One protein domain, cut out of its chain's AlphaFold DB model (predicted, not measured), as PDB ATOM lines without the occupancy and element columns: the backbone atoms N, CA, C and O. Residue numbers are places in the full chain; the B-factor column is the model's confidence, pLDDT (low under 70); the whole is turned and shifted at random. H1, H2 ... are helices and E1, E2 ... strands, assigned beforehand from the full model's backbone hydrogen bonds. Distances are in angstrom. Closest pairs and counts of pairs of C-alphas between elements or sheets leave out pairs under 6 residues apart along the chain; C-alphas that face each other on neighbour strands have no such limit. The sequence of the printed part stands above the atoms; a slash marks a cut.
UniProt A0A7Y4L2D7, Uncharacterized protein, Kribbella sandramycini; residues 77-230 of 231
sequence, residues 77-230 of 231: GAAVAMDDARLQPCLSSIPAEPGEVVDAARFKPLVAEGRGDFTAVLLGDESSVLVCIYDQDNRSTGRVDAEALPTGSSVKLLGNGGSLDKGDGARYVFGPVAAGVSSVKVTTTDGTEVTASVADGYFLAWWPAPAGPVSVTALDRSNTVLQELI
ATOM      1  N   GLY A  77     -19.848   7.111  16.056       96.12
ATOM      2  CA  GLY A  77     -20.112   8.085  17.114       96.12
ATOM      3  C   GLY A  77     -18.873   8.933  17.413       96.12
ATOM      4  O   GLY A  77     -17.745   8.431  17.383       96.12
ATOM      5  N   ALA A  78     -19.089  10.211  17.707       94.56
ATOM      6  CA  ALA A  78     -18.070  11.122  18.208       94.56
ATOM      7  C   ALA A  78     -18.560  11.765  19.509       94.56
ATOM      8  O   ALA A  78     -19.741  12.067  19.657       94.56
ATOM      9  N   ALA A  79     -17.652  11.985  20.457       92.12
ATOM     10  CA  ALA A  79     -17.929  12.820  21.618       92.12
ATOM     11  C   ALA A  79     -17.404  14.225  21.321       92.12
ATOM     12  O   ALA A  79     -16.215  14.386  21.044       92.12
ATOM     13  N   VAL A  80     -18.282  15.226  21.370       93.25
ATOM     14  CA  VAL A  80     -17.912  16.633  21.184       93.25
ATOM     15  C   VAL A  80     -18.437  17.430  22.365       93.25
ATOM     16  O   VAL A  80     -19.633  17.409  22.656       93.25
ATOM     17  N   ALA A  81     -17.532  18.115  23.054       92.19
ATOM     18  CA  ALA A  81     -17.879  19.054  24.107       92.19
ATOM     19  C   ALA A  81     -18.080  20.457  23.514       92.19
ATOM     20  O   ALA A  81     -17.463  20.810  22.509       92.19
ATOM     21  N   MET A  82     -18.935  21.270  24.139       92.25
ATOM     22  CA  MET A  82     -19.202  22.637  23.668       92.25
ATOM     23  C   MET A  82     -17.974  23.554  23.751       92.25
ATOM     24  O   MET A  82     -17.936  24.572  23.069       92.25
ATOM     25  N   ASP A  83     -16.967  23.198  24.548       91.19
ATOM     26  CA  ASP A  83     -15.679  23.885  24.659       91.19
ATOM     27  C   ASP A  83     -14.577  23.283  23.759       91.19
ATOM     28  O   ASP A  83     -13.427  23.715  23.839       91.19
ATOM     29  N   ASP A  84     -14.901  22.336  22.861       92.19
ATOM     30  CA  ASP A  84     -13.942  21.828  21.872       92.19
ATOM     31  C   ASP A  84     -13.480  22.978  20.962       92.19
ATOM     32  O   ASP A  84     -14.267  23.601  20.242       92.19
ATOM     33  N   ALA A  85     -12.174  23.252  20.978       92.69
ATOM     34  CA  ALA A  85     -11.558  24.327  20.209       92.69
ATOM     35  C   ALA A  85     -11.794  24.203  18.692       92.69
ATOM     36  O   ALA A  85     -11.771  25.214  17.992       92.69
ATOM     37  N   ARG A  86     -12.049  22.994  18.177       90.69
ATOM     38  CA  ARG A  86     -12.351  22.743  16.758       90.69
ATOM     39  C   ARG A  86     -13.794  23.092  16.393       90.69
ATOM     40  O   ARG A  86     -14.059  23.433  15.245       90.69
ATOM     41  N   LEU A  87     -14.714  23.067  17.360       92.88
ATOM     42  CA  LEU A  87     -16.109  23.464  17.158       92.88
ATOM     43  C   LEU A  87     -16.269  24.996  17.139       92.88
ATOM     44  O   LEU A  87     -17.116  25.521  16.414       92.88
ATOM     45  N   GLN A  88     -15.435  25.730  17.884       92.00
ATOM     46  CA  GLN A  88     -15.547  27.190  18.040       92.00
ATOM     47  C   GLN A  88     -15.560  27.981  16.717       92.00
ATOM     48  O   GLN A  88     -16.420  28.853  16.566       92.00
ATOM     49  N   PRO A  89     -14.701  27.692  15.716       90.56
ATOM     50  CA  PRO A  89     -14.775  28.364  14.421       90.56
ATOM     51  C   PRO A  89     -16.130  28.190  13.729       90.56
ATOM     52  O   PRO A  89     -16.620  29.133  13.103       90.56
ATOM     53  N   CYS A  90     -16.763  27.023  13.872       89.88
ATOM     54  CA  CYS A  90     -18.106  26.794  13.350       89.88
ATOM     55  C   CYS A  90     -19.140  27.668  14.071       89.88
ATOM     56  O   CYS A  90     -19.898  28.382  13.420       89.88
ATOM     57  N   LEU A  91     -19.112  27.688  15.408       90.69
ATOM     58  CA  LEU A  91     -20.025  28.496  16.227       90.69
ATOM     59  C   LEU A  91     -19.883  30.001  15.961       90.69
ATOM     60  O   LEU A  91     -20.867  30.732  15.940       90.69
ATOM     61  N   SER A  92     -18.665  30.472  15.695       89.25
ATOM     62  CA  SER A  92     -18.423  31.871  15.321       89.25
ATOM     63  C   SER A  92     -18.926  32.234  13.917       89.25
ATOM     64  O   SER A  92     -19.063  33.413  13.604       89.25
ATOM     65  N   SER A  93     -19.191  31.230  13.075       87.38
ATOM     66  CA  SER A  93     -19.644  31.395  11.688       87.38
ATOM     67  C   SER A  93     -21.153  31.176  11.530       87.38
ATOM     68  O   SER A  93     -21.633  31.091  10.400       87.38
ATOM     69  N   ILE A  94     -21.906  31.054  12.632       84.69
ATOM     70  CA  ILE A  94     -23.351  30.826  12.573       84.69
ATOM     71  C   ILE A  94     -24.017  31.994  11.833       84.69
ATOM     72  O   ILE A  94     -23.823  33.147  12.225       84.69
ATOM     73  N   PRO A  95     -24.830  31.722  10.794       79.75
ATOM     74  CA  PRO A  95     -25.597  32.763  10.128       79.75
ATOM     75  C   PRO A  95     -26.550  33.445  11.117       79.75
ATOM     76  O   PRO A  95     -27.438  32.790  11.667       79.75
ATOM     77  N   ALA A  96     -26.363  34.747  11.326       84.44
ATOM     78  CA  ALA A  96     -27.232  35.594  12.135       84.44
ATOM     79  C   ALA A  96     -28.082  36.487  11.224       84.44
ATOM     80  O   ALA A  96     -27.579  37.017  10.229       84.44
ATOM     81  N   GLU A  97     -29.352  36.675  11.572       84.44
ATOM     82  CA  GLU A  97     -30.192  37.675  10.916       84.44
ATOM     83  C   GLU A  97     -29.703  39.099  11.246       84.44
ATOM     84  O   GLU A  97     -29.057  39.321  12.278       84.44
ATOM     85  N   PRO A  98     -29.994  40.112  10.408       86.38
ATOM     86  CA  PRO A  98     -29.627  41.493  10.708       86.38
ATOM     87  C   PRO A  98     -30.156  41.954  12.077       86.38
ATOM     88  O   PRO A  98     -31.362  42.075  12.288       86.38
ATOM     89  N   GLY A  99     -29.240  42.249  13.003       85.19
ATOM     90  CA  GLY A  99     -29.564  42.674  14.371       85.19
ATOM     91  C   GLY A  99     -29.732  41.534  15.383       85.19
ATOM     92  O   GLY A  99     -29.950  41.809  16.562       85.19
ATOM     93  N   GLU A 100     -29.597  40.276  14.960       89.50
ATOM     94  CA  GLU A 100     -29.577  39.113  15.844       89.50
ATOM     95  C   GLU A 100     -28.181  38.914  16.447       89.50
ATOM     96  O   GLU A 100     -27.164  38.946  15.753       89.50
ATOM     97  N   VAL A 101     -28.136  38.672  17.755       84.44
ATOM     98  CA  VAL A 101     -26.937  38.177  18.437       84.44
ATOM     99  C   VAL A 101     -27.169  36.704  18.740       84.44
ATOM    100  O   VAL A 101     -27.984  36.367  19.597       84.44
ATOM    101  N   VAL A 102     -26.466  35.828  18.024       86.44
ATOM    102  CA  VAL A 102     -26.533  34.385  18.266       86.44
ATOM    103  C   VAL A 102     -25.659  34.048  19.471       86.44
ATOM    104  O   VAL A 102     -24.433  34.117  19.402       86.44
ATOM    105  N   ASP A 103     -26.292  33.672  20.581       89.81
ATOM    106  CA  ASP A 103     -25.592  33.147  21.751       89.81
ATOM    107  C   ASP A 103     -25.322  31.648  21.573       89.81
ATOM    108  O   ASP A 103     -26.211  30.815  21.748       89.81
ATOM    109  N   ALA A 104     -24.082  31.294  21.235       88.50
ATOM    110  CA  ALA A 104     -23.671  29.903  21.069       88.50
ATOM    111  C   ALA A 104     -23.858  29.058  22.347       88.50
ATOM    112  O   ALA A 104     -24.017  27.840  22.251       88.50
ATOM    113  N   ALA A 105     -23.880  29.676  23.536       90.62
ATOM    114  CA  ALA A 105     -23.991  28.971  24.812       90.62
ATOM    115  C   ALA A 105     -25.376  28.349  25.052       90.62
ATOM    116  O   ALA A 105     -25.511  27.461  25.896       90.62
ATOM    117  N   ARG A 106     -26.406  28.787  24.318       93.75
ATOM    118  CA  ARG A 106     -27.769  28.246  24.443       93.75
ATOM    119  C   ARG A 106     -27.936  26.879  23.768       93.75
ATOM    120  O   ARG A 106     -28.848  26.131  24.113       93.75
ATOM    121  N   PHE A 107     -27.066  26.560  22.812       95.31
ATOM    122  CA  PHE A 107     -27.145  25.331  22.036       95.31
ATOM    123  C   PHE A 107     -26.562  24.143  22.799       95.31
ATOM    124  O   PHE A 107     -25.577  24.262  23.528       95.31
ATOM    125  N   LYS A 108     -27.150  22.967  22.583       95.94
ATOM    126  CA  LYS A 108     -26.663  21.689  23.111       95.94
ATOM    127  C   LYS A 108     -26.416  20.708  21.970       95.94
ATOM    128  O   LYS A 108     -27.164  20.745  20.993       95.94
ATOM    129  N   PRO A 109     -25.426  19.808  22.080       96.75
ATOM    130  CA  PRO A 109     -25.279  18.713  21.131       96.75
ATOM    131  C   PRO A 109     -26.511  17.806  21.132       96.75
ATOM    132  O   PRO A 109     -26.956  17.378  22.193       96.75
ATOM    133  N   LEU A 110     -27.042  17.540  19.938       97.62
ATOM    134  CA  LEU A 110     -28.117  16.580  19.664       97.62
ATOM    135  C   LEU A 110     -27.565  15.324  18.980       97.62
ATOM    136  O   LEU A 110     -27.968  14.206  19.269       97.62
ATOM    137  N   VAL A 111     -26.632  15.510  18.041       98.38
ATOM    138  CA  VAL A 111     -25.964  14.428  17.308       98.38
ATOM    139  C   VAL A 111     -24.505  14.816  17.116       98.38
ATOM    140  O   VAL A 111     -24.221  15.955  16.761       98.38
ATOM    141  N   ALA A 112     -23.576  13.884  17.310       98.06
ATOM    142  CA  ALA A 112     -22.173  14.067  16.955       98.06
ATOM    143  C   ALA A 112     -21.619  12.781  16.327       98.06
ATOM    144  O   ALA A 112     -21.717  11.694  16.903       98.06
ATOM    145  N   GLU A 113     -21.040  12.903  15.136       98.38
ATOM    146  CA  GLU A 113     -20.502  11.786  14.362       98.38
ATOM    147  C   GLU A 113     -19.163  12.125  13.708       98.38
ATOM    148  O   GLU A 113     -18.838  13.293  13.491       98.38
ATOM    149  N   GLY A 114     -18.396  11.091  13.370       98.00
ATOM    150  CA  GLY A 114     -17.212  11.199  12.525       98.00
ATOM    151  C   GLY A 114     -17.322  10.349  11.260       98.00
ATOM    152  O   GLY A 114     -17.979   9.299  11.248       98.00
ATOM    153  N   ARG A 115     -16.693  10.834  10.184       97.56
ATOM    154  CA  ARG A 115     -16.543  10.149   8.887       97.56
ATOM    155  C   ARG A 115     -15.190  10.514   8.292       97.56
ATOM    156  O   ARG A 115     -15.023  11.608   7.753       97.56
ATOM    157  N   GLY A 116     -14.232   9.602   8.396       95.50
ATOM    158  CA  GLY A 116     -12.843   9.936   8.096       95.50
ATOM    159  C   GLY A 116     -12.309  10.963   9.088       95.50
ATOM    160  O   GLY A 116     -12.507  10.824  10.293       95.50
ATOM    161  N   ASP A 117     -11.674  12.009   8.570       94.25
ATOM    162  CA  ASP A 117     -11.067  13.068   9.390       94.25
ATOM    163  C   ASP A 117     -12.062  14.156   9.824       94.25
ATOM    164  O   ASP A 117     -11.739  15.020  10.642       94.25
ATOM    165  N   PHE A 118     -13.290  14.106   9.305       95.31
ATOM    166  CA  PHE A 118     -14.321  15.096   9.587       95.31
ATOM    167  C   PHE A 118     -15.158  14.708  10.791       95.31
ATOM    168  O   PHE A 118     -15.540  13.549  10.972       95.31
ATOM    169  N   THR A 119     -15.534  15.725  11.558       97.12
ATOM    170  CA  THR A 119     -16.561  15.651  12.592       97.12
ATOM    171  C   THR A 119     -17.779  16.446  12.140       97.12
ATOM    172  O   THR A 119     -17.652  17.575  11.666       97.12
ATOM    173  N   ALA A 120     -18.966  15.868  12.301       97.50
ATOM    174  CA  ALA A 120     -20.228  16.557  12.095       97.50
ATOM    175  C   ALA A 120     -21.038  16.571  13.389       97.50
ATOM    176  O   ALA A 120     -21.176  15.553  14.065       97.50
ATOM    177  N   VAL A 121     -21.565  17.739  13.739       98.12
ATOM    178  CA  VAL A 121     -22.319  17.969  14.968       98.12
ATOM    179  C   VAL A 121     -23.614  18.679  14.621       98.12
ATOM    180  O   VAL A 121     -23.604  19.728  13.975       98.12
ATOM    181  N   LEU A 122     -24.724  18.109  15.074       98.12
ATOM    182  CA  LEU A 122     -26.004  18.785  15.149       98.12
ATOM    183  C   LEU A 122     -26.148  19.361  16.553       98.12
ATOM    184  O   LEU A 122     -26.061  18.632  17.543       98.12
ATOM    185  N   LEU A 123     -26.363  20.664  16.633       97.75
ATOM    186  CA  LEU A 123     -26.636  21.376  17.868       97.75
ATOM    187  C   LEU A 123     -28.069  21.903  17.816       97.75
ATOM    188  O   LEU A 123     -28.557  22.259  16.747       97.75
ATOM    189  N   GLY A 124     -28.741  22.002  18.952       96.94
ATOM    190  CA  GLY A 124     -30.079  22.576  18.994       96.94
ATOM    191  C   GLY A 124     -30.420  23.224  20.319       96.94
ATOM    192  O   GLY A 124     -29.780  22.980  21.345       96.94
ATOM    193  N   ASP A 125     -31.439  24.063  20.259       96.00
ATOM    194  CA  ASP A 125     -32.133  24.636  21.401       96.00
ATOM    195  C   ASP A 125     -33.649  24.672  21.126       96.00
ATOM    196  O   ASP A 125     -34.142  23.944  20.264       96.00
ATOM    197  N   GLU A 126     -34.411  25.473  21.871       93.81
ATOM    198  CA  GLU A 126     -35.870  25.531  21.709       93.81
ATOM    199  C   GLU A 126     -36.322  26.161  20.385       93.81
ATOM    200  O   GLU A 126     -37.444  25.898  19.951       93.81
ATOM    201  N   SER A 127     -35.495  26.995  19.746       94.62
ATOM    202  CA  SER A 127     -35.915  27.776  18.577       94.62
ATOM    203  C   SER A 127     -35.174  27.424  17.298       94.62
ATOM    204  O   SER A 127     -35.646  27.780  16.223       94.62
ATOM    205  N   SER A 128     -34.006  26.791  17.372       96.06
ATOM    206  CA  SER A 128     -33.150  26.599  16.208       96.06
ATOM    207  C   SER A 128     -32.349  25.305  16.276       96.06
ATOM    208  O   SER A 128     -31.999  24.798  17.343       96.06
ATOM    209  N   VAL A 129     -32.011  24.795  15.095       97.31
ATOM    210  CA  VAL A 129     -31.105  23.664  14.908       97.31
ATOM    211  C   VAL A 129     -29.959  24.108  14.006       97.31
ATOM    212  O   VAL A 129     -30.169  24.716  12.953       97.31
ATOM    213  N   LEU A 130     -28.740  23.806  14.433       95.81
ATOM    214  CA  LEU A 130     -27.503  24.123  13.740       95.81
ATOM    215  C   LEU A 130     -26.793  22.839  13.323       95.81
ATOM    216  O   LEU A 130     -26.691  21.902  14.109       95.81
ATOM    217  N   VAL A 131     -26.224  22.828  12.125       96.81
ATOM    218  CA  VAL A 131     -25.251  21.819  11.704       96.81
ATOM    219  C   VAL A 131     -23.866  22.447  11.574       96.81
ATOM    220  O   VAL A 131     -23.712  23.529  11.009       96.81
ATOM    221  N   CYS A 132     -22.868  21.735  12.081       95.69
ATOM    222  CA  CYS A 132     -21.448  22.017  11.940       95.69
ATOM    223  C   CYS A 132     -20.760  20.794  11.345       95.69
ATOM    224  O   CYS A 132     -20.805  19.736  11.956       95.69
ATOM    225  N   ILE A 133     -20.090  20.931  10.204       95.19
ATOM    226  CA  ILE A 133     -19.212  19.897   9.637       95.19
ATOM    227  C   ILE A 133     -17.827  20.513   9.533       95.19
ATOM    228  O   ILE A 133     -17.698  21.587   8.949       95.19
ATOM    229  N   TYR A 134     -16.810  19.886  10.110       93.69
ATOM    230  CA  TYR A 134     -15.465  20.449  10.135       93.69
ATOM    231  C   TYR A 134     -14.376  19.376  10.188       93.69
ATOM    232  O   TYR A 134     -14.581  18.285  10.724       93.69
ATOM    233  N   ASP A 135     -13.209  19.721   9.661       91.94
ATOM    234  CA  ASP A 135     -11.928  19.059   9.913       91.94
ATOM    235  C   ASP A 135     -10.908  20.125  10.392       91.94
ATOM    236  O   ASP A 135     -11.289  21.086  11.066       91.94
ATOM    237  N   GLN A 136      -9.612  19.956  10.105       86.31
ATOM    238  CA  GLN A 136      -8.588  20.955  10.440       86.31
ATOM    239  C   GLN A 136      -8.625  22.212   9.549       86.31
ATOM    240  O   GLN A 136      -8.300  23.297  10.030       86.31
ATOM    241  N   ASP A 137      -9.032  22.080   8.285       85.00
ATOM    242  CA  ASP A 137      -8.866  23.091   7.231       85.00
ATOM    243  C   ASP A 137     -10.202  23.589   6.645       85.00
ATOM    244  O   ASP A 137     -10.297  24.691   6.097       85.00
ATOM    245  N   ASN A 138     -11.260  22.801   6.791       84.81
ATOM    246  CA  ASN A 138     -12.556  22.944   6.158       84.81
ATOM    247  C   ASN A 138     -13.653  23.051   7.207       84.81
ATOM    248  O   ASN A 138     -13.626  22.417   8.264       84.81
ATOM    249  N   ARG A 139     -14.669  23.852   6.885       88.69
ATOM    250  CA  ARG A 139     -15.875  23.964   7.700       88.69
ATOM    251  C   ARG A 139     -17.098  24.291   6.858       88.69
ATOM    252  O   ARG A 139     -17.021  25.067   5.909       88.69
ATOM    253  N   SER A 140     -18.235  23.742   7.255       89.12
ATOM    254  CA  SER A 140     -19.554  24.069   6.731       89.12
ATOM    255  C   SER A 140     -20.526  24.229   7.890       89.12
ATOM    256  O   SER A 140     -20.507  23.447   8.842       89.12
ATOM    257  N   THR A 141     -21.356  25.265   7.814       92.44
ATOM    258  CA  THR A 141     -22.298  25.631   8.870       92.44
ATOM    259  C   THR A 141     -23.667  25.881   8.264       92.44
ATOM    260  O   THR A 141     -23.764  26.525   7.217       92.44
ATOM    261  N   GLY A 142     -24.724  25.450   8.936       92.31
ATOM    262  CA  GLY A 142     -26.095  25.752   8.542       92.31
ATOM    263  C   GLY A 142     -26.974  25.959   9.760       92.31
ATOM    264  O   GLY A 142     -26.741  25.334  10.791       92.31
ATOM    265  N   ARG A 143     -27.988  26.815   9.635       94.50
ATOM    266  CA  ARG A 143     -28.989  27.067  10.674       94.50
ATOM    267  C   ARG A 143     -30.381  27.039  10.064       94.50
ATOM    268  O   ARG A 143     -30.570  27.548   8.962       94.50
ATOM    269  N   VAL A 144     -31.323  26.459  10.792       95.50
ATOM    270  CA  VAL A 144     -32.759  26.492  10.499       95.50
ATOM    271  C   VAL A 144     -33.532  26.656  11.803       95.50
ATOM    272  O   VAL A 144     -33.009  26.351  12.880       95.50
ATOM    273  N   ASP A 145     -34.775  27.115  11.709       96.38
ATOM    274  CA  ASP A 145     -35.676  27.133  12.857       96.38
ATOM    275  C   ASP A 145     -36.002  25.706  13.298       96.38
ATOM    276  O   ASP A 145     -36.117  24.785  12.487       96.38
ATOM    277  N   ALA A 146     -36.112  25.503  14.606       96.62
ATOM    278  CA  ALA A 146     -36.534  24.233  15.158       96.62
ATOM    279  C   ALA A 146     -38.028  24.052  14.897       96.62
ATOM    280  O   ALA A 146     -38.848  24.912  15.213       96.62
ATOM    281  N   GLU A 147     -38.395  22.891  14.366       97.44
ATOM    282  CA  GLU A 147     -39.793  22.525  14.200       97.44
ATOM    283  C   GLU A 147     -40.045  21.135  14.771       97.44
ATOM    284  O   GLU A 147     -39.267  20.202  14.557       97.44
ATOM    285  N   ALA A 148     -41.173  20.984  15.463       96.25
ATOM    286  CA  ALA A 148     -41.591  19.696  15.991       96.25
ATOM    287  C   ALA A 148     -41.870  18.686  14.866       96.25
ATOM    288  O   ALA A 148     -42.284  19.036  13.752       96.25
ATOM    289  N   LEU A 149     -41.686  17.406  15.191       97.75
ATOM    290  CA  LEU A 149     -42.118  16.309  14.338       97.75
ATOM    291  C   LEU A 149     -43.659  16.288  14.274       97.75
ATOM    292  O   LEU A 149     -44.299  16.224  15.328       97.75
ATOM    293  N   PRO A 150     -44.278  16.324  13.078       98.00
ATOM    294  CA  PRO A 150     -45.727  16.243  12.955       98.00
ATOM    295  C   PRO A 150     -46.273  14.934  13.533       98.00
ATOM    296  O   PRO A 150     -45.679  13.867  13.351       98.00
ATOM    297  N   THR A 151     -47.433  14.991  14.187       97.62
ATOM    298  CA  THR A 151     -48.096  13.800  14.737       97.62
ATOM    299  C   THR A 151     -48.293  12.736  13.657       97.62
ATOM    300  O   THR A 151     -48.848  13.014  12.596       97.62
ATOM    301  N   GLY A 152     -47.850  11.509  13.935       97.44
ATOM    302  CA  GLY A 152     -47.946  10.376  13.007       97.44
ATOM    303  C   GLY A 152     -46.814  10.282  11.980       97.44
ATOM    304  O   GLY A 152     -46.742   9.283  11.272       97.44
ATOM    305  N   SER A 153     -45.910  11.265  11.911       98.00
ATOM    306  CA  SER A 153     -44.676  11.153  11.125       98.00
ATOM    307  C   SER A 153     -43.594  10.412  11.910       98.00
ATOM    308  O   SER A 153     -43.480  10.552  13.125       98.00
ATOM    309  N   SER A 154     -42.783   9.630  11.203       98.44
ATOM    310  CA  SER A 154     -41.583   8.977  11.735       98.44
ATOM    311  C   SER A 154     -40.329   9.826  11.534       98.44
ATOM    312  O   SER A 154     -39.402   9.734  12.330       98.44
ATOM    313  N   VAL A 155     -40.293  10.663  10.498       98.62
ATOM    314  CA  VAL A 155     -39.176  11.567  10.200       98.62
ATOM    315  C   VAL A 155     -39.693  12.842   9.540       98.62
ATOM    316  O   VAL A 155     -40.700  12.819   8.829       98.62
ATOM    317  N   LYS A 156     -38.995  13.957   9.753       98.31
ATOM    318  CA  LYS A 156     -39.196  15.211   9.021       98.31
ATOM    319  C   LYS A 156     -37.853  15.759   8.565       98.31
ATOM    320  O   LYS A 156     -36.905  15.789   9.339       98.31
ATOM    321  N   LEU A 157     -37.797  16.232   7.324       98.00
ATOM    322  CA  LEU A 157     -36.648  16.961   6.808       98.00
ATOM    323  C   LEU A 157     -36.744  18.424   7.254       98.00
ATOM    324  O   LEU A 157     -37.699  19.106   6.892       98.00
ATOM    325  N   LEU A 158     -35.787  18.876   8.065       97.50
ATOM    326  CA  LEU A 158     -35.729  20.245   8.582       97.50
ATOM    327  C   LEU A 158     -34.670  21.070   7.843       97.50
ATOM    328  O   LEU A 158     -34.938  22.176   7.391       97.50
ATOM    329  N   GLY A 159     -33.471  20.508   7.681       96.31
ATOM    330  CA  GLY A 159     -32.390  21.104   6.904       96.31
ATOM    331  C   GLY A 159     -32.044  20.249   5.693       96.31
ATOM    332  O   GLY A 159     -31.888  19.037   5.821       96.31
ATOM    333  N   ASN A 160     -31.885  20.886   4.534       96.19
ATOM    334  CA  ASN A 160     -31.307  20.313   3.316       96.19
ATOM    335  C   ASN A 160     -30.412  21.379   2.689       96.19
ATOM    336  O   ASN A 160     -30.895  22.342   2.093       96.19
ATOM    337  N   GLY A 161     -29.108  21.255   2.898       93.00
ATOM    338  CA  GLY A 161     -28.170  22.314   2.566       93.00
ATOM    339  C   GLY A 161     -26.795  21.785   2.209       93.00
ATOM    340  O   GLY A 161     -26.606  20.605   1.906       93.00
ATOM    341  N   GLY A 162     -25.837  22.700   2.185       88.38
ATOM    342  CA  GLY A 162     -24.457  22.409   1.838       88.38
ATOM    343  C   GLY A 162     -23.845  23.470   0.942       88.38
ATOM    344  O   GLY A 162     -24.559  24.227   0.284       88.38
ATOM    345  N   SER A 163     -22.516  23.497   0.897       80.38
ATOM    346  CA  SER A 163     -21.795  24.306  -0.084       80.38
ATOM    347  C   SER A 163     -21.586  23.488  -1.354       80.38
ATOM    348  O   SER A 163     -21.225  22.314  -1.290       80.38
ATOM    349  N   LEU A 164     -21.830  24.106  -2.507       65.75
ATOM    350  CA  LEU A 164     -21.459  23.561  -3.817       65.75
ATOM    351  C   LEU A 164     -20.168  24.201  -4.345       65.75
ATOM    352  O   LEU A 164     -19.701  23.853  -5.431       65.75
ATOM    353  N   ASP A 165     -19.597  25.149  -3.601       60.66
ATOM    354  CA  ASP A 165     -18.498  25.959  -4.094       60.66
ATOM    355  C   ASP A 165     -17.187  25.164  -4.066       60.66
ATOM    356  O   ASP A 165     -16.823  24.535  -3.076       60.66
ATOM    357  N   LYS A 166     -16.454  25.241  -5.184       57.44
ATOM    358  CA  LYS A 166     -15.064  24.779  -5.367       57.44
ATOM    359  C   LYS A 166     -14.796  23.266  -5.364       57.44
ATOM    360  O   LYS A 166     -13.635  22.888  -5.389       57.44
ATOM    361  N   GLY A 167     -15.813  22.403  -5.424       61.25
ATOM    362  CA  GLY A 167     -15.612  20.949  -5.577       61.25
ATOM    363  C   GLY A 167     -15.202  20.203  -4.299       61.25
ATOM    364  O   GLY A 167     -15.233  18.979  -4.295       61.25
ATOM    365  N   ASP A 168     -14.933  20.930  -3.211       70.75
ATOM    366  CA  ASP A 168     -14.682  20.408  -1.859       70.75
ATOM    367  C   ASP A 168     -15.823  20.790  -0.889       70.75
ATOM    368  O   ASP A 168     -15.649  20.921   0.324       70.75
ATOM    369  N   GLY A 169     -17.038  20.951  -1.414       87.44
ATOM    370  CA  GLY A 169     -18.234  21.188  -0.611       87.44
ATOM    371  C   GLY A 169     -18.796  19.915   0.032       87.44
ATOM    372  O   GLY A 169     -18.597  18.811  -0.470       87.44
ATOM    373  N   ALA A 170     -19.552  20.073   1.118       92.31
ATOM    374  CA  ALA A 170     -20.358  19.012   1.717       92.31
ATOM    375  C   ALA A 170     -21.845  19.346   1.578       92.31
ATOM    376  O   ALA A 170     -22.241  20.507   1.693       92.31
ATOM    377  N   ARG A 171     -22.667  18.320   1.358       95.56
ATOM    378  CA  ARG A 171     -24.131  18.348   1.421       95.56
ATOM    379  C   ARG A 171     -24.580  17.702   2.720       95.56
ATOM    380  O   ARG A 171     -23.929  16.778   3.196       95.56
ATOM    381  N   TYR A 172     -25.686  18.170   3.279       97.44
ATOM    382  CA  TYR A 172     -26.250  17.597   4.495       97.44
ATOM    383  C   TYR A 172     -27.772  17.604   4.472       97.44
ATOM    384  O   TYR A 172     -28.405  18.479   3.876       97.44
ATOM    385  N   VAL A 173     -28.346  16.653   5.203       98.44
ATOM    386  CA  VAL A 173     -29.744  16.662   5.617       98.44
ATOM    387  C   VAL A 173     -29.862  16.314   7.095       98.44
ATOM    388  O   VAL A 173     -29.102  15.496   7.617       98.44
ATOM    389  N   PHE A 174     -30.823  16.927   7.773       98.62
ATOM    390  CA  PHE A 174     -31.125  16.631   9.170       98.62
ATOM    391  C   PHE A 174     -32.573  16.979   9.512       98.62
ATOM    392  O   PHE A 174     -33.255  17.701   8.779       98.62
ATOM    393  N   GLY A 175     -33.029  16.499  10.662       98.56
ATOM    394  CA  GLY A 175     -34.326  16.849  11.227       98.56
ATOM    395  C   GLY A 175     -34.744  15.904  12.349       98.56
ATOM    396  O   GLY A 175     -33.962  15.031  12.737       98.56
ATOM    397  N   PRO A 176     -35.946  16.087  12.913       98.56
ATOM    398  CA  PRO A 176     -36.417  15.255  14.009       98.56
ATOM    399  C   PRO A 176     -36.883  13.872  13.522       98.56
ATOM    400  O   PRO A 176     -37.373  13.714  12.396       98.56
ATOM    401  N   VAL A 177     -36.779  12.874  14.401       98.75
ATOM    402  CA  VAL A 177     -37.267  11.498  14.211       98.75
ATOM    403  C   VAL A 177     -38.128  11.037  15.384       98.75
ATOM    404  O   VAL A 177     -37.958  11.470  16.523       98.75
ATOM    405  N   ALA A 178     -39.055  10.119  15.119       98.50
ATOM    406  CA  ALA A 178     -39.840   9.466  16.158       98.50
ATOM    407  C   ALA A 178     -38.994   8.432  16.922       98.50
ATOM    408  O   ALA A 178     -38.097   7.811  16.360       98.50
ATOM    409  N   ALA A 179     -39.360   8.145  18.175       97.94
ATOM    410  CA  ALA A 179     -38.661   7.171  19.027       97.94
ATOM    411  C   ALA A 179     -38.614   5.728  18.467       97.94
ATOM    412  O   ALA A 179     -37.821   4.910  18.929       97.94
ATOM    413  N   GLY A 180     -39.476   5.395  17.497       97.62
ATOM    414  CA  GLY A 180     -39.471   4.100  16.806       97.62
ATOM    415  C   GLY A 180     -38.414   3.973  15.702       97.62
ATOM    416  O   GLY A 180     -38.144   2.859  15.253       97.62
ATOM    417  N   VAL A 181     -37.809   5.084  15.272       98.69
ATOM    418  CA  VAL A 181     -36.768   5.102  14.241       98.69
ATOM    419  C   VAL A 181     -35.437   4.680  14.851       98.69
ATOM    420  O   VAL A 181     -35.003   5.223  15.861       98.69
ATOM    421  N   SER A 182     -34.778   3.714  14.218       98.25
ATOM    422  CA  SER A 182     -33.445   3.245  14.619       98.25
ATOM    423  C   SER A 182     -32.353   3.561  13.600       98.25
ATOM    424  O   SER A 182     -31.180   3.593  13.952       98.25
ATOM    425  N   SER A 183     -32.735   3.807  12.347       97.88
ATOM    426  CA  SER A 183     -31.825   4.186  11.272       97.88
ATOM    427  C   SER A 183     -32.547   5.111  10.303       97.88
ATOM    428  O   SER A 183     -33.735   4.932  10.030       97.88
ATOM    429  N   VAL A 184     -31.813   6.062   9.736       98.81
ATOM    430  CA  VAL A 184     -32.249   6.838   8.572       98.81
ATOM    431  C   VAL A 184     -31.221   6.629   7.467       98.81
ATOM    432  O   VAL A 184     -30.019   6.698   7.718       98.81
ATOM    433  N   LYS A 185     -31.680   6.331   6.254       98.75
ATOM    434  CA  LYS A 185     -30.835   6.236   5.061       98.75
ATOM    435  C   LYS A 185     -31.178   7.356   4.095       98.75
ATOM    436  O   LYS A 185     -32.346   7.705   3.947       98.75
ATOM    437  N   VAL A 186     -30.165   7.893   3.434       98.81
ATOM    438  CA  VAL A 186     -30.307   8.890   2.377       98.81
ATOM    439  C   VAL A 186     -29.760   8.293   1.093       98.81
ATOM    440  O   VAL A 186     -28.603   7.880   1.060       98.81
ATOM    441  N   THR A 187     -30.575   8.261   0.047       98.62
ATOM    442  CA  THR A 187     -30.115   7.907  -1.301       98.62
ATOM    443  C   THR A 187     -29.790   9.189  -2.041       98.62
ATOM    444  O   THR A 187     -30.613  10.104  -2.054       98.62
ATOM    445  N   THR A 188     -28.621   9.283  -2.660       98.44
ATOM    446  CA  THR A 188     -28.188  10.467  -3.412       98.44
ATOM    447  C   THR A 188     -28.371  10.295  -4.923       98.44
ATOM    448  O   THR A 188     -28.601   9.197  -5.429       98.44
ATOM    449  N   THR A 189     -28.258  11.385  -5.688       97.69
ATOM    450  CA  THR A 189     -28.438  11.387  -7.155       97.69
ATOM    451  C   THR A 189     -27.408  10.547  -7.914       97.69
ATOM    452  O   THR A 189     -27.652  10.191  -9.062       97.69
ATOM    453  N   ASP A 190     -26.260  10.245  -7.303       96.38
ATOM    454  CA  ASP A 190     -25.239   9.340  -7.849       96.38
ATOM    455  C   ASP A 190     -25.418   7.876  -7.396       96.38
ATOM    456  O   ASP A 190     -24.620   7.015  -7.761       96.38
ATOM    457  N   GLY A 191     -26.483   7.582  -6.641       97.94
ATOM    458  CA  GLY A 191     -26.809   6.250  -6.138       97.94
ATOM    459  C   GLY A 191     -26.106   5.865  -4.837       97.94
ATOM    460  O   GLY A 191     -26.258   4.727  -4.396       97.94
ATOM    461  N   THR A 192     -25.351   6.772  -4.209       97.69
ATOM    462  CA  THR A 192     -24.743   6.516  -2.897       97.69
ATOM    463  C   THR A 192     -25.821   6.406  -1.817       97.69
ATOM    464  O   THR A 192     -26.708   7.251  -1.703       97.69
ATOM    465  N   GLU A 193     -25.730   5.367  -0.986       98.44
ATOM    466  CA  GLU A 193     -26.542   5.233   0.224       98.44
ATOM    467  C   GLU A 193     -25.754   5.734   1.439       98.44
ATOM    468  O   GLU A 193     -24.778   5.114   1.863       98.44
ATOM    469  N   VAL A 194     -26.190   6.841   2.035       98.69
ATOM    470  CA  VAL A 194     -25.600   7.423   3.245       98.69
ATOM    471  C   VAL A 194     -26.435   7.014   4.453       98.69
ATOM    472  O   VAL A 194     -27.632   7.290   4.520       98.69
ATOM    473  N   THR A 195     -25.815   6.364   5.436       98.75
ATOM    474  CA  THR A 195     -26.467   6.065   6.720       98.75
ATOM    475  C   THR A 195     -26.354   7.286   7.619       98.75
ATOM    476  O   THR A 195     -25.245   7.759   7.832       98.75
ATOM    477  N   ALA A 196     -27.457   7.807   8.141       98.69
ATOM    478  CA  ALA A 196     -27.452   8.916   9.090       98.69
ATOM    479  C   ALA A 196     -27.063   8.450  10.500       98.69
ATOM    480  O   ALA A 196     -27.392   7.329  10.894       98.69
ATOM    481  N   SER A 197     -26.467   9.335  11.296       98.69
ATOM    482  CA  SER A 197     -26.493   9.179  12.752       98.69
ATOM    483  C   SER A 197     -27.855   9.580  13.295       98.69
ATOM    484  O   SER A 197     -28.438  10.563  12.841       98.69
ATOM    485  N   VAL A 198     -28.352   8.824  14.273       98.56
ATOM    486  CA  VAL A 198     -29.628   9.067  14.953       98.56
ATOM    487  C   VAL A 198     -29.377   9.114  16.457       98.56
ATOM    488  O   VAL A 198     -28.921   8.127  17.034       98.56
ATOM    489  N   ALA A 199     -29.659  10.250  17.089       98.31
ATOM    490  CA  ALA A 199     -29.516  10.451  18.530       98.31
ATOM    491  C   ALA A 199     -30.450  11.570  19.011       98.31
ATOM    492  O   ALA A 199     -30.830  12.440  18.231       98.31
ATOM    493  N   ASP A 200     -30.869  11.499  20.277       97.31
ATOM    494  CA  ASP A 200     -31.668  12.526  20.966       97.31
ATOM    495  C   ASP A 200     -32.899  13.036  20.189       97.31
ATOM    496  O   ASP A 200     -33.282  14.200  20.270       97.31
ATOM    497  N   GLY A 201     -33.552  12.142  19.436       98.12
ATOM    498  CA  GLY A 201     -34.743  12.472  18.646       98.12
ATOM    499  C   GLY A 201     -34.456  13.198  17.329       98.12
ATOM    500  O   GLY A 201     -35.390  13.697  16.708       98.12
ATOM    501  N   TYR A 202     -33.203  13.231  16.876       98.69
ATOM    502  CA  TYR A 202     -32.772  13.824  15.611       98.69
ATOM    503  C   TYR A 202     -31.963  12.844  14.761       98.69
ATOM    504  O   TYR A 202     -31.377  11.884  15.265       98.69
ATOM    505  N   PHE A 203     -31.915  13.107  13.454       98.81
ATOM    506  CA  PHE A 203     -30.971  12.477  12.535       98.81
ATOM    507  C   PHE A 203     -30.071  13.515  11.860       98.81
ATOM    508  O   PHE A 203     -30.490  14.653  11.641       98.81
ATOM    509  N   LEU A 204     -28.863  13.098  11.484       98.69
ATOM    510  CA  LEU A 204     -27.921  13.865  10.669       98.69
ATOM    511  C   LEU A 204     -27.251  12.944   9.646       98.69
ATOM    512  O   LEU A 204     -26.685  11.913  10.007       98.69
ATOM    513  N   ALA A 205     -27.285  13.333   8.375       98.50
ATOM    514  CA  ALA A 205     -26.497  12.719   7.314       98.50
ATOM    515  C   ALA A 205     -25.798  13.799   6.494       98.50
ATOM    516  O   ALA A 205     -26.383  14.843   6.204       98.50
ATOM    517  N   TRP A 206     -24.566  13.527   6.073       98.00
ATOM    518  CA  TRP A 206     -23.822  14.408   5.184       98.00
ATOM    519  C   TRP A 206     -22.867  13.621   4.284       98.00
ATOM    520  O   TRP A 206     -22.442  12.511   4.616       98.00
ATOM    521  N   TRP A 207     -22.561  14.187   3.120       96.88
ATOM    522  CA  TRP A 207     -21.704  13.578   2.106       96.88
ATOM    523  C   TRP A 207     -21.004  14.642   1.252       96.88
ATOM    524  O   TRP A 207     -21.439  15.799   1.228       96.88
ATOM    525  N   PRO A 208     -19.927  14.281   0.536       94.19
ATOM    526  CA  PRO A 208     -19.273  15.182  -0.402       94.19
ATOM    527  C   PRO A 208     -20.225  15.636  -1.517       94.19
ATOM    528  O   PRO A 208     -20.963  14.842  -2.100       94.19
ATOM    529  N   ALA A 209     -20.209  16.927  -1.831       92.31
ATOM    530  CA  ALA A 209     -20.907  17.497  -2.978       92.31
ATOM    531  C   ALA A 209     -20.373  16.896  -4.306       92.31
ATOM    532  O   ALA A 209     -19.235  16.428  -4.350       92.31
ATOM    533  N   PRO A 210     -21.147  16.912  -5.414       92.69
ATOM    534  CA  PRO A 210     -22.369  17.692  -5.632       92.69
ATOM    535  C   PRO A 210     -23.676  16.900  -5.537       92.69
ATOM    536  O   PRO A 210     -24.732  17.484  -5.782       92.69
ATOM    537  N   ALA A 211     -23.638  15.598  -5.236       94.38
ATOM    538  CA  ALA A 211     -24.832  14.761  -5.313       94.38
ATOM    539  C   ALA A 211     -25.968  15.315  -4.426       94.38
ATOM    540  O   ALA A 211     -25.756  15.687  -3.272       94.38
ATOM    541  N   GLY A 212     -27.182  15.421  -4.966       95.56
ATOM    542  CA  GLY A 212     -28.363  15.830  -4.200       95.56
ATOM    543  C   GLY A 212     -28.988  14.635  -3.478       95.56
ATOM    544  O   GLY A 212     -28.761  13.506  -3.909       95.56
ATOM    545  N   PRO A 213     -29.780  14.834  -2.413       97.69
ATOM    546  CA  PRO A 213     -30.592  13.753  -1.871       97.69
ATOM    547  C   PRO A 213     -31.778  13.469  -2.808       97.69
ATOM    548  O   PRO A 213     -32.401  14.392  -3.325       97.69
ATOM    549  N   VAL A 214     -32.074  12.192  -3.032       98.38
ATOM    550  CA  VAL A 214     -33.211  11.682  -3.818       98.38
ATOM    551  C   VAL A 214     -34.309  11.174  -2.893       98.38
ATOM    552  O   VAL A 214     -35.485  11.429  -3.137       98.38
ATOM    553  N   SER A 215     -33.934  10.473  -1.824       98.56
ATOM    554  CA  SER A 215     -34.877  10.040  -0.798       98.56
ATOM    555  C   SER A 215     -34.248  10.003   0.590       98.56
ATOM    556  O   SER A 215     -33.028   9.888   0.733       98.56
ATOM    557  N   VAL A 216     -35.096  10.126   1.613       98.69
ATOM    558  CA  VAL A 216     -34.750   9.966   3.032       98.69
ATOM    559  C   VAL A 216     -35.693   8.931   3.637       98.69
ATOM    560  O   VAL A 216     -36.887   9.185   3.787       98.69
ATOM    561  N   THR A 217     -35.164   7.766   3.993       98.81
ATOM    562  CA  THR A 217     -35.939   6.607   4.452       98.81
ATOM    563  C   THR A 217     -35.679   6.341   5.930       98.81
ATOM    564  O   THR A 217     -34.552   6.035   6.322       98.81
ATOM    565  N   ALA A 218     -36.720   6.418   6.756       98.75
ATOM    566  CA  ALA A 218     -36.680   6.054   8.169       98.75
ATOM    567  C   ALA A 218     -37.042   4.577   8.366       98.75
ATOM    568  O   ALA A 218     -38.027   4.083   7.810       98.75
ATOM    569  N   LEU A 219     -36.252   3.886   9.187       98.75
ATOM    570  CA  LEU A 219     -36.318   2.443   9.398       98.75
ATOM    571  C   LEU A 219     -36.436   2.111  10.891       98.75
ATOM    572  O   LEU A 219     -35.775   2.730  11.736       98.75
ATOM    573  N   ASP A 220     -37.229   1.096  11.219       98.56
ATOM    574  CA  ASP A 220     -37.237   0.490  12.555       98.56
ATOM    575  C   ASP A 220     -36.038  -0.461  12.763       98.56
ATOM    576  O   ASP A 220     -35.207  -0.649  11.873       98.56
ATOM    577  N   ARG A 221     -35.941  -1.084  13.946       97.94
ATOM    578  CA  ARG A 221     -34.833  -2.006  14.286       97.94
ATOM    579  C   ARG A 221     -34.808  -3.293  13.459       97.94
ATOM    580  O   ARG A 221     -33.789  -3.977  13.440       97.94
ATOM    581  N   SER A 222     -35.923  -3.643  12.828       98.06
ATOM    582  CA  SER A 222     -36.054  -4.812  11.954       98.06
ATOM    583  C   SER A 222     -35.782  -4.459  10.488       98.06
ATOM    584  O   SER A 222     -35.960  -5.309   9.619       98.06
ATOM    585  N   ASN A 223     -35.337  -3.225  10.208       97.50
ATOM    586  CA  ASN A 223     -35.197  -2.644   8.872       97.50
ATOM    587  C   ASN A 223     -36.525  -2.526   8.101       97.50
ATOM    588  O   ASN A 223     -36.527  -2.503   6.870       97.50
ATOM    589  N   THR A 224     -37.655  -2.424   8.800       98.44
ATOM    590  CA  THR A 224     -38.942  -2.089   8.184       98.44
ATOM    591  C   THR A 224     -38.975  -0.600   7.873       98.44
ATOM    592  O   THR A 224     -38.667   0.220   8.739       98.44
ATOM    593  N   VAL A 225     -39.390  -0.237   6.659       98.62
ATOM    594  CA  VAL A 225     -39.612   1.165   6.280       98.62
ATOM    595  C   VAL A 225     -40.808   1.713   7.049       98.62
ATOM    596  O   VAL A 225     -41.929   1.233   6.893       98.62
ATOM    597  N   LEU A 226     -40.558   2.730   7.871       98.50
ATOM    598  CA  LEU A 226     -41.590   3.453   8.608       98.50
ATOM    599  C   LEU A 226     -42.131   4.631   7.795       98.50
ATOM    600  O   LEU A 226     -43.328   4.911   7.821       98.50
ATOM    601  N   GLN A 227     -41.247   5.326   7.080       98.56
ATOM    602  CA  GLN A 227     -41.585   6.463   6.228       98.56
ATOM    603  C   GLN A 227     -40.457   6.726   5.230       98.56
ATOM    604  O   GLN A 227     -39.283   6.539   5.549       98.56
ATOM    605  N   GLU A 228     -40.812   7.217   4.047       98.50
ATOM    606  CA  GLU A 228     -39.878   7.746   3.056       98.50
ATOM    607  C   GLU A 228     -40.290   9.174   2.683       98.50
ATOM    608  O   GLU A 228     -41.475   9.458   2.492       98.50
ATOM    609  N   LEU A 229     -39.315  10.080   2.619       98.06
ATOM    610  CA  LEU A 229     -39.474  11.451   2.142       98.06
ATOM    611  C   LEU A 229     -38.756  11.609   0.801       98.06
ATOM    612  O   LEU A 229     -37.670  11.058   0.626       98.06
ATOM    613  N   ILE A 230     -39.331  12.417  -0.092       97.38
ATOM    614  CA  ILE A 230     -38.704  12.864  -1.343       97.38
ATOM    615  C   ILE A 230     -38.375  14.360  -1.176       97.38
ATOM    616  O   ILE A 230     -39.321  15.151  -1.114       97.38
TER     617      ILE A 230
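AT A GLANCE: This is residues 77 to 230 of the 231 residues of an uncharacterized protein of Kribbella sandramycini (UniProt A0A7Y4L2D7). Three four-stranded antiparallel sheets stand face to face in turn: E1 to E4 at one end, E5, E6, E10 and E9 in the middle, and E8, E7, E11 and E12 at the other end. The short helix H1 sits over strand E3 on the first sheet, on the face turned away from the second sheet. The 154 printed residues include one named helix, then twelve named strands, with under half of the residues in these elements; the class is mostly strand. The whole is compact, with a radius of gyration of the C-alphas of 14.9 A, and rounded, spanning 42 by 34 by 30 A.

IN THESE COORDINATES: H1 is residues 88 to 92, beginning at C-alpha 88 (-15.547, 27.190, 18.040). E1 is residues 108 to 115, 20.9 A long; E2, 118 to 124, 19.8 A; E3, 128 to 134, 19.7 A; E4, 139 to 145, 20.7 A. E5 is residues 159 to 162; E6, 170 to 176, 20.6 A; E7, 183 to 188, 16.4 A; E8, 193 to 195; E9, 197 to 199. E10 is residues 202 to 208, 21.0 A; E11, 213 to 219, 17.0 A; E12, 225 to 229, ending at C-alpha 229 (-39.474, 11.451, 2.142).

HOW THE PARTS SIT: E1, E2, E3 and E4 form a meander, each strand the antiparallel neighbour of the one before, in a twisted sheet; N 113 and O 120 are 2.9 A apart, N 121 and O 132 2.8 A, N 131 and O 142 2.9 A. H1 is on this sheet, over E3, at a height of 8.7 A; C-alphas 90 and 132 are their closest, 6.0 A apart. Its O i to N i+4 pair is within hydrogen-bond range. The second sheet runs E5, E6, E10, E9, with N 161 and O 172 3.0 A apart, N 173 and O 205 2.9 A, N 197 and O 204 2.9 A. It faces the first, their strands at 31 degrees; the closest C-alphas of E1 and E9, 111 and 199, are 5.5 A apart. The third runs E8, E7, E11, E12, with N 194 and O 186 2.8 A apart, N 185 and O 217 2.9 A, N 218 and O 227 2.8 A. It faces the second, their strands at 40 degrees, in a stack of sheets, face to face in turn. E8 runs on into E9 at 28 degrees.

THE WHOLE: The C-alphas farthest apart, Gly 99 and Ser 222, are 48.0 A apart. The printed part has no cut. The links H1 to E1 and E4 to E5 are long. Mean pLDDT of the printed part is 94.0; residues 164 to 167 are under 70.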